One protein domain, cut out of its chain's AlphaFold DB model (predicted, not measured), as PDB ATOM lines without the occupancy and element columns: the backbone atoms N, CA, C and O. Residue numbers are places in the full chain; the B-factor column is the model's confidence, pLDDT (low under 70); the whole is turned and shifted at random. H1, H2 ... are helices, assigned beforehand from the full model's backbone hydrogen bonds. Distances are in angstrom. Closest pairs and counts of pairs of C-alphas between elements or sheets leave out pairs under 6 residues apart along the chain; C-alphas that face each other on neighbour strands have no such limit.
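What this domain is: This is residues 42 to 101 of the 113 residues of an uncharacterized protein of Candidatus Rokubacteria bacterium (UniProt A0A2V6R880). Picture an open V: the long helix H1 makes one arm, a ten-residue link turns the corner, and the shorter helix H2 runs away in the other arm, with no core between them. The printed part has 60 residues with two named helices, H1 then H2, and no named strand; the class is all helix. It is extended, with a radius of gyration of the C-alphas of 18.1 A, and only just flat, spanning 54 by 36 by 13 A.

Where its parts are: Find C-alpha 45 at (242.353, 180.978, 166.712); from there H1, residues 45 to 73, runs 42.0 A to C-alpha 73 at (214.976, 160.933, 191.442). H2, residues 84 to 98, runs 21.0 A and ends at C-alpha 98, (210.773, 155.796, 156.574).

How they stand to each other: H1 and H2 are apart, with no C-alpha of the one within 8 A of the other. Their link is short. In both helices every O i to N i+4 pair is within hydrogen-bond range. Residues 83 to 101, of which 84 to 98 belong to H2, stand free.

The domain as a whole: The C-alphas of Glu 42 and Pro 101, the two farthest apart, are 54.2 A apart. The printed part has no cut. Look for pLDDT under 70 at residues 42 to 47.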
ATOM      1  N   GLU A  42     247.283 185.599 166.322       56.97
ATOM      2  CA  GLU A  42     246.125 184.819 165.827       56.97
ATOM      3  C   GLU A  42     244.835 185.141 166.595       56.97
ATOM      4  O   GLU A  42     244.282 184.374 167.382       56.97
ATOM      5  N   ASP A  43     244.345 186.350 166.343       59.47
ATOM      6  CA  ASP A  43     243.068 186.904 166.789       59.47
ATOM      7  C   ASP A  43     241.848 186.050 166.396       59.47
ATOM      8  O   ASP A  43     240.817 186.169 167.049       59.47
ATOM      9  N   GLN A  44     241.970 185.144 165.421       57.31
ATOM     10  CA  GLN A  44     240.924 184.178 165.058       57.31
ATOM     11  C   GLN A  44     240.999 182.884 165.903       57.31
ATOM     12  O   GLN A  44     239.994 182.452 166.469       57.31
ATOM     13  N   ASP A  45     242.191 182.302 166.081       61.22
ATOM     14  CA  ASP A  45     242.353 180.978 166.712       61.22
ATOM     15  C   ASP A  45     242.229 181.021 168.241       61.22
ATOM     16  O   ASP A  45     241.710 180.092 168.872       61.22
ATOM     17  N   TYR A  46     242.632 182.133 168.864       66.56
ATOM     18  CA  TYR A  46     242.481 182.316 170.310       66.56
ATOM     19  C   TYR A  46     241.007 182.353 170.748       66.56
ATOM     20  O   TYR A  46     240.654 181.837 171.814       66.56
ATOM     21  N   TRP A  47     240.132 182.928 169.919       69.75
ATOM     22  CA  TRP A  47     238.695 182.970 170.184       69.75
ATOM     23  C   TRP A  47     238.060 181.582 170.097       69.75
ATOM     24  O   TRP A  47     237.263 181.225 170.968       69.75
ATOM     25  N   LEU A  48     238.467 180.765 169.121       81.38
ATOM     26  CA  LEU A  48     237.999 179.384 169.002       81.38
ATOM     27  C   LEU A  48     238.369 178.554 170.239       81.38
ATOM     28  O   LEU A  48     237.522 177.850 170.788       81.38
ATOM     29  N   GLY A  49     239.607 178.684 170.727       82.69
ATOM     30  CA  GLY A  49     240.054 177.997 171.943       82.69
ATOM     31  C   GLY A  49     239.269 178.409 173.195       82.69
ATOM     32  O   GLY A  49     238.918 177.556 174.014       82.69
ATOM     33  N   ALA A  50     238.948 179.698 173.339       83.44
ATOM     34  CA  ALA A  50     238.139 180.194 174.452       83.44
ATOM     35  C   ALA A  50     236.696 179.659 174.410       83.44
ATOM     36  O   ALA A  50     236.179 179.219 175.441       83.44
ATOM     37  N   TYR A  51     236.065 179.635 173.230       86.81
ATOM     38  CA  TYR A  51     234.734 179.047 173.048       86.81
ATOM     39  C   TYR A  51     234.725 177.537 173.274       86.81
ATOM     40  O   TYR A  51     233.831 177.037 173.951       86.81
ATOM     41  N   LEU A  52     235.733 176.810 172.783       91.38
ATOM     42  CA  LEU A  52     235.865 175.373 173.028       91.38
ATOM     43  C   LEU A  52     235.915 175.069 174.530       91.38
ATOM     44  O   LEU A  52     235.188 174.203 175.011       91.38
ATOM     45  N   LEU A  53     236.731 175.806 175.289       89.81
ATOM     46  CA  LEU A  53     236.784 175.653 176.744       89.81
ATOM     47  C   LEU A  53     235.445 175.994 177.408       89.81
ATOM     48  O   LEU A  53     235.041 175.305 178.343       89.81
ATOM     49  N   ASN A  54     234.748 177.026 176.926       91.38
ATOM     50  CA  ASN A  54     233.413 177.361 177.414       91.38
ATOM     51  C   ASN A  54     232.413 176.219 177.170       91.38
ATOM     52  O   ASN A  54     231.688 175.859 178.100       91.38
ATOM     53  N   PHE A  55     232.418 175.611 175.979       95.06
ATOM     54  CA  PHE A  55     231.564 174.467 175.660       95.06
ATOM     55  C   PHE A  55     231.875 173.262 176.538       95.06
ATOM     56  O   PHE A  55     230.957 172.739 177.160       95.06
ATOM     57  N   ILE A  56     233.151 172.891 176.683       96.25
ATOM     58  CA  ILE A  56     233.562 171.774 177.548       96.25
ATOM     59  C   ILE A  56     233.066 171.990 178.981       96.25
ATOM     60  O   ILE A  56     232.483 171.090 179.579       96.25
ATOM     61  N   VAL A  57     233.270 173.184 179.551       95.38
ATOM     62  CA  VAL A  57     232.826 173.476 180.924       95.38
ATOM     63  C   VAL A  57     231.302 173.421 181.029       95.38
ATOM     64  O   VAL A  57     230.780 172.809 181.958       95.38
ATOM     65  N   THR A  58     230.591 174.032 180.084       95.81
ATOM     66  CA  THR A  58     229.120 174.058 180.065       95.81
ATOM     67  C   THR A  58     228.537 172.650 179.949       95.81
ATOM     68  O   THR A  58     227.639 172.289 180.709       95.81
ATOM     69  N   GLU A  59     229.078 171.834 179.047       96.69
ATOM     70  CA  GLU A  59     228.642 170.460 178.810       96.69
ATOM     71  C   GLU A  59     228.914 169.564 180.020       96.69
ATOM     72  O   GLU A  59     228.024 168.838 180.460       96.69
ATOM     73  N   VAL A  60     230.100 169.665 180.629       97.31
ATOM     74  CA  VAL A  60     230.430 168.908 181.846       97.31
ATOM     75  C   VAL A  60     229.504 169.294 182.999       97.31
ATOM     76  O   VAL A  60     229.007 168.413 183.700       97.31
ATOM     77  N   LEU A  61     229.227 170.587 183.195       96.75
ATOM     78  CA  LEU A  61     228.291 171.040 184.228       96.75
ATOM     79  C   LEU A  61     226.878 170.500 183.987       96.75
ATOM     80  O   LEU A  61     226.236 170.030 184.927       96.75
ATOM     81  N   PHE A  62     226.416 170.525 182.737       94.06
ATOM     82  CA  PHE A  62     225.126 169.958 182.361       94.06
ATOM     83  C   PHE A  62     225.072 168.443 182.610       94.06
ATOM     84  O   PHE A  62     224.126 167.962 183.230       94.06
ATOM     85  N   ALA A  63     226.099 167.697 182.196       93.69
ATOM     86  CA  ALA A  63     226.183 166.253 182.403       93.69
ATOM     87  C   ALA A  63     226.186 165.884 183.895       93.69
ATOM     88  O   ALA A  63     225.459 164.983 184.313       93.69
ATOM     89  N   VAL A  64     226.948 166.612 184.718       96.62
ATOM     90  CA  VAL A  64     226.963 166.416 186.175       96.62
ATOM     91  C   VAL A  64     225.589 166.700 186.775       96.62
ATOM     92  O   VAL A  64     225.095 165.893 187.560       96.62
ATOM     93  N   LEU A  65     224.946 167.806 186.391       93.38
ATOM     94  CA  LEU A  65     223.603 168.140 186.864       93.38
ATOM     95  C   LEU A  65     222.589 167.050 186.491       93.38
ATOM     96  O   LEU A  65     221.804 166.637 187.343       93.38
ATOM     97  N   LEU A  66     222.635 166.552 185.254       91.00
ATOM     98  CA  LEU A  66     221.781 165.460 184.790       91.00
ATOM     99  C   LEU A  66     221.972 164.206 185.654       91.00
ATOM    100  O   LEU A  66     220.990 163.653 186.144       91.00
ATOM    101  N   VAL A  67     223.219 163.787 185.889       92.88
ATOM    102  CA  VAL A  67     223.531 162.619 186.733       92.88
ATOM    103  C   VAL A  67     223.010 162.813 188.156       92.88
ATOM    104  O   VAL A  67     222.384 161.906 188.701       92.88
ATOM    105  N   VAL A  68     223.208 163.994 188.748       94.50
ATOM    106  CA  VAL A  68     222.707 164.312 190.094       94.50
ATOM    107  C   VAL A  68     221.185 164.191 190.156       94.50
ATOM    108  O   VAL A  68     220.668 163.555 191.073       94.50
ATOM    109  N   VAL A  69     220.466 164.740 189.174       91.31
ATOM    110  CA  VAL A  69     219.000 164.643 189.112       91.31
ATOM    111  C   VAL A  69     218.554 163.191 188.954       91.31
ATOM    112  O   VAL A  69     217.667 162.756 189.686       91.31
ATOM    113  N   LEU A  70     219.171 162.426 188.051       91.69
ATOM    114  CA  LEU A  70     218.820 161.021 187.822       91.69
ATOM    115  C   LEU A  70     219.019 160.168 189.076       91.69
ATOM    116  O   LEU A  70     218.132 159.393 189.422       91.69
ATOM    117  N   VAL A  71     220.143 160.337 189.777       94.56
ATOM    118  CA  VAL A  71     220.422 159.610 191.025       94.56
ATOM    119  C   VAL A  71     219.452 160.031 192.131       94.56
ATOM    120  O   VAL A  71     218.940 159.172 192.843       94.56
ATOM    121  N   ALA A  72     219.156 161.327 192.262       94.00
ATOM    122  CA  ALA A  72     218.253 161.840 193.295       94.00
ATOM    123  C   ALA A  72     216.777 161.465 193.071       94.00
ATOM    124  O   ALA A  72     216.015 161.389 194.030       94.00
ATOM    125  N   THR A  73     216.367 161.250 191.819       93.12
ATOM    126  CA  THR A  73     214.976 160.933 191.442       93.12
ATOM    127  C   THR A  73     214.766 159.460 191.091       93.12
ATOM    128  O   THR A  73     213.665 159.057 190.712       93.12
ATOM    129  N   TRP A  74     215.798 158.627 191.242       91.62
ATOM    130  CA  TRP A  74     215.696 157.188 191.027       91.62
ATOM    131  C   TRP A  74     214.695 156.555 192.014       91.62
ATOM    132  O   TRP A  74     214.770 156.854 193.208       91.62
ATOM    133  N   PRO A  75     213.769 155.673 191.580       91.06
ATOM    134  CA  PRO A  75     213.669 155.003 190.273       91.06
ATOM    135  C   PRO A  75     212.785 155.695 189.222       91.06
ATOM    136  O   PRO A  75     212.665 155.177 188.115       91.06
ATOM    137  N   ASN A  76     212.172 156.844 189.526       89.12
ATOM    138  CA  ASN A  76     211.222 157.520 188.635       89.12
ATOM    139  C   ASN A  76     211.701 158.933 188.246       89.12
ATOM    140  O   ASN A  76     211.164 159.923 188.757       89.12
ATOM    141  N   PRO A  77     212.684 159.066 187.335       87.75
ATOM    142  CA  PRO A  77     213.151 160.373 186.907       87.75
ATOM    143  C   PRO A  77     212.067 161.190 186.193       87.75
ATOM    144  O   PRO A  77     211.255 160.630 185.449       87.75
ATOM    145  N   PRO A  78     212.068 162.526 186.341       84.62
ATOM    146  CA  PRO A  78     211.094 163.409 185.711       84.62
ATOM    147  C   PRO A  78     211.428 163.644 184.227       84.62
ATOM    148  O   PRO A  78     211.723 164.763 183.803       84.62
ATOM    149  N   TRP A  79     211.362 162.588 183.412       81.56
ATOM    150  CA  TRP A  79     211.693 162.627 181.982       81.56
ATOM    151  C   TRP A  79     210.899 163.675 181.195       81.56
ATOM    152  O   TRP A  79     211.404 164.183 180.204       81.56
ATOM    153  N   GLY A  80     209.698 164.045 181.652       76.44
ATOM    154  CA  GLY A  80     208.863 165.070 181.015       76.44
ATOM    155  C   GLY A  80     209.424 166.497 181.067       76.44
ATOM    156  O   GLY A  80     208.980 167.336 180.290       76.44
ATOM    157  N   VAL A  81     210.386 166.779 181.956       73.62
ATOM    158  CA  VAL A  81     211.073 168.086 182.029       73.62
ATOM    159  C   VAL A  81     212.250 168.148 181.057       73.62
ATOM    160  O   VAL A  81     212.563 169.201 180.504       73.62
ATOM    161  N   VAL A  82     212.899 167.008 180.825       74.88
ATOM    162  CA  VAL A  82     213.854 166.867 179.727       74.88
ATOM    163  C   VAL A  82     213.044 166.986 178.436       74.88
ATOM    164  O   VAL A  82     211.883 166.590 178.407       74.88
ATOM    165  N   LEU A  83     213.618 167.505 177.347       81.81
ATOM    166  CA  LEU A  83     212.962 167.651 176.031       81.81
ATOM    167  C   LEU A  83     212.474 166.319 175.406       81.81
ATOM    168  O   LEU A  83     212.215 166.247 174.211       81.81
ATOM    169  N   TYR A  84     212.331 165.261 176.199       83.19
ATOM    170  CA  TYR A  84     211.807 163.955 175.870       83.19
ATOM    171  C   TYR A  84     210.491 163.996 175.082       83.19
ATOM    172  O   TYR A  84     210.459 163.328 174.052       83.19
ATOM    173  N   PRO A  85     209.441 164.780 175.428       83.50
ATOM    174  CA  PRO A  85     208.227 164.816 174.604       83.50
ATOM    175  C   PRO A  85     208.515 165.282 173.173       83.50
ATOM    176  O   PRO A  85     208.050 164.669 172.213       83.50
ATOM    177  N   PHE A  86     209.346 166.317 173.027       87.75
ATOM    178  CA  PHE A  86     209.765 166.839 171.728       87.75
ATOM    179  C   PHE A  86     210.661 165.850 170.981       87.75
ATOM    180  O   PHE A  86     210.457 165.631 169.793       87.75
ATOM    181  N   ALA A  87     211.603 165.203 171.669       88.50
ATOM    182  CA  ALA A  87     212.459 164.178 171.083       88.50
ATOM    183  C   ALA A  87     211.642 162.976 170.587       88.50
ATOM    184  O   ALA A  87     211.881 162.483 169.490       88.50
ATOM    185  N   LYS A  88     210.638 162.535 171.355       87.06
ATOM    186  CA  LYS A  88     209.760 161.406 171.011       87.06
ATOM    187  C   LYS A  88     208.819 161.758 169.858       87.06
ATOM    188  O   LYS A  88     208.580 160.916 168.998       87.06
ATOM    189  N   ALA A  89     208.337 163.000 169.804       91.69
ATOM    190  CA  ALA A  89     207.563 163.512 168.675       91.69
ATOM    191  C   ALA A  89     208.417 163.635 167.401       91.69
ATOM    192  O   ALA A  89     207.988 163.203 166.335       91.69
ATOM    193  N   LEU A  90     209.639 164.164 167.512       94.00
ATOM    194  CA  LEU A  90     210.569 164.279 166.388       94.00
ATOM    195  C   LEU A  90     211.010 162.900 165.884       94.00
ATOM    196  O   LEU A  90     211.101 162.687 164.680       94.00
ATOM    197  N   TRP A  91     211.232 161.952 166.795       94.25
ATOM    198  CA  TRP A  91     211.510 160.565 166.443       94.25
ATOM    199  C   TRP A  91     210.335 159.922 165.712       94.25
ATOM    200  O   TRP A  91     210.542 159.321 164.668       94.25
ATOM    201  N   LEU A  92     209.105 160.085 166.211       95.06
ATOM    202  CA  LEU A  92     207.913 159.585 165.525       95.06
ATOM    203  C   LEU A  92     207.786 160.189 164.122       95.06
ATOM    204  O   LEU A  92     207.516 159.467 163.173       95.06
ATOM    205  N   MET A  93     208.024 161.493 163.966       95.44
ATOM    206  CA  MET A  93     208.054 162.124 162.645       95.44
ATOM    207  C   MET A  93     209.099 161.459 161.737       95.44
ATOM    208  O   MET A  93     208.781 161.127 160.598       95.44
ATOM    209  N   ALA A  94     210.326 161.265 162.228       96.06
ATOM    210  CA  ALA A  94     211.391 160.626 161.464       96.06
ATOM    211  C   ALA A  94     211.042 159.176 161.090       96.06
ATOM    212  O   ALA A  94     211.255 158.781 159.948       96.06
ATOM    213  N   ASP A  95     210.455 158.411 162.010       96.06
ATOM    214  CA  ASP A  95     209.977 157.047 161.765       96.06
ATOM    215  C   ASP A  95     208.919 157.023 160.651       96.06
ATOM    216  O   ASP A  95     209.045 156.251 159.704       96.06
ATOM    217  N   LEU A  96     207.964 157.959 160.673       95.12
ATOM    218  CA  LEU A  96     206.927 158.086 159.644       95.12
ATOM    219  C   LEU A  96     207.467 158.502 158.262       95.12
ATOM    220  O   LEU A  96     206.801 158.247 157.257       95.12
ATOM    221  N   LEU A  97     208.662 159.108 158.180       95.50
ATOM    222  CA  LEU A  97     209.335 159.357 156.895       95.50
ATOM    223  C   LEU A  97     209.831 158.056 156.251       95.50
ATOM    224  O   LEU A  97     209.808 157.939 155.026       95.50
ATOM    225  N   PHE A  98     210.284 157.092 157.057       94.75
ATOM    226  CA  PHE A  98     210.773 155.796 156.574       94.75
ATOM    227  C   PHE A  98     209.656 154.755 156.452       94.75
ATOM    228  O   PHE A  98     209.660 153.946 155.522       94.75
ATOM    229  N   ARG A  99     208.695 154.777 157.377       94.56
ATOM    230  CA  ARG A  99     207.560 153.863 157.464       94.56
ATOM    231  C   ARG A  99     206.263 154.677 157.571       94.56
ATOM    232  O   ARG A  99     205.819 154.966 158.680       94.56
ATOM    233  N   PRO A 100     205.644 155.059 156.439       92.69
ATOM    234  CA  PRO A 100     204.397 155.811 156.465       92.69
ATOM    235  C   PRO A 100     203.289 155.020 157.182       92.69
ATOM    236  O   PRO A 100     203.296 153.785 157.148       92.69
ATOM    237  N   PRO A 101     202.331 155.720 157.813       93.06
ATOM    238  CA  PRO A 101     201.321 155.092 158.656       93.06
ATOM    239  C   PRO A 101     200.402 154.196 157.820       93.06
ATOM    240  O   PRO A 101     199.874 154.615 156.785       93.06
TER     241      PRO A 101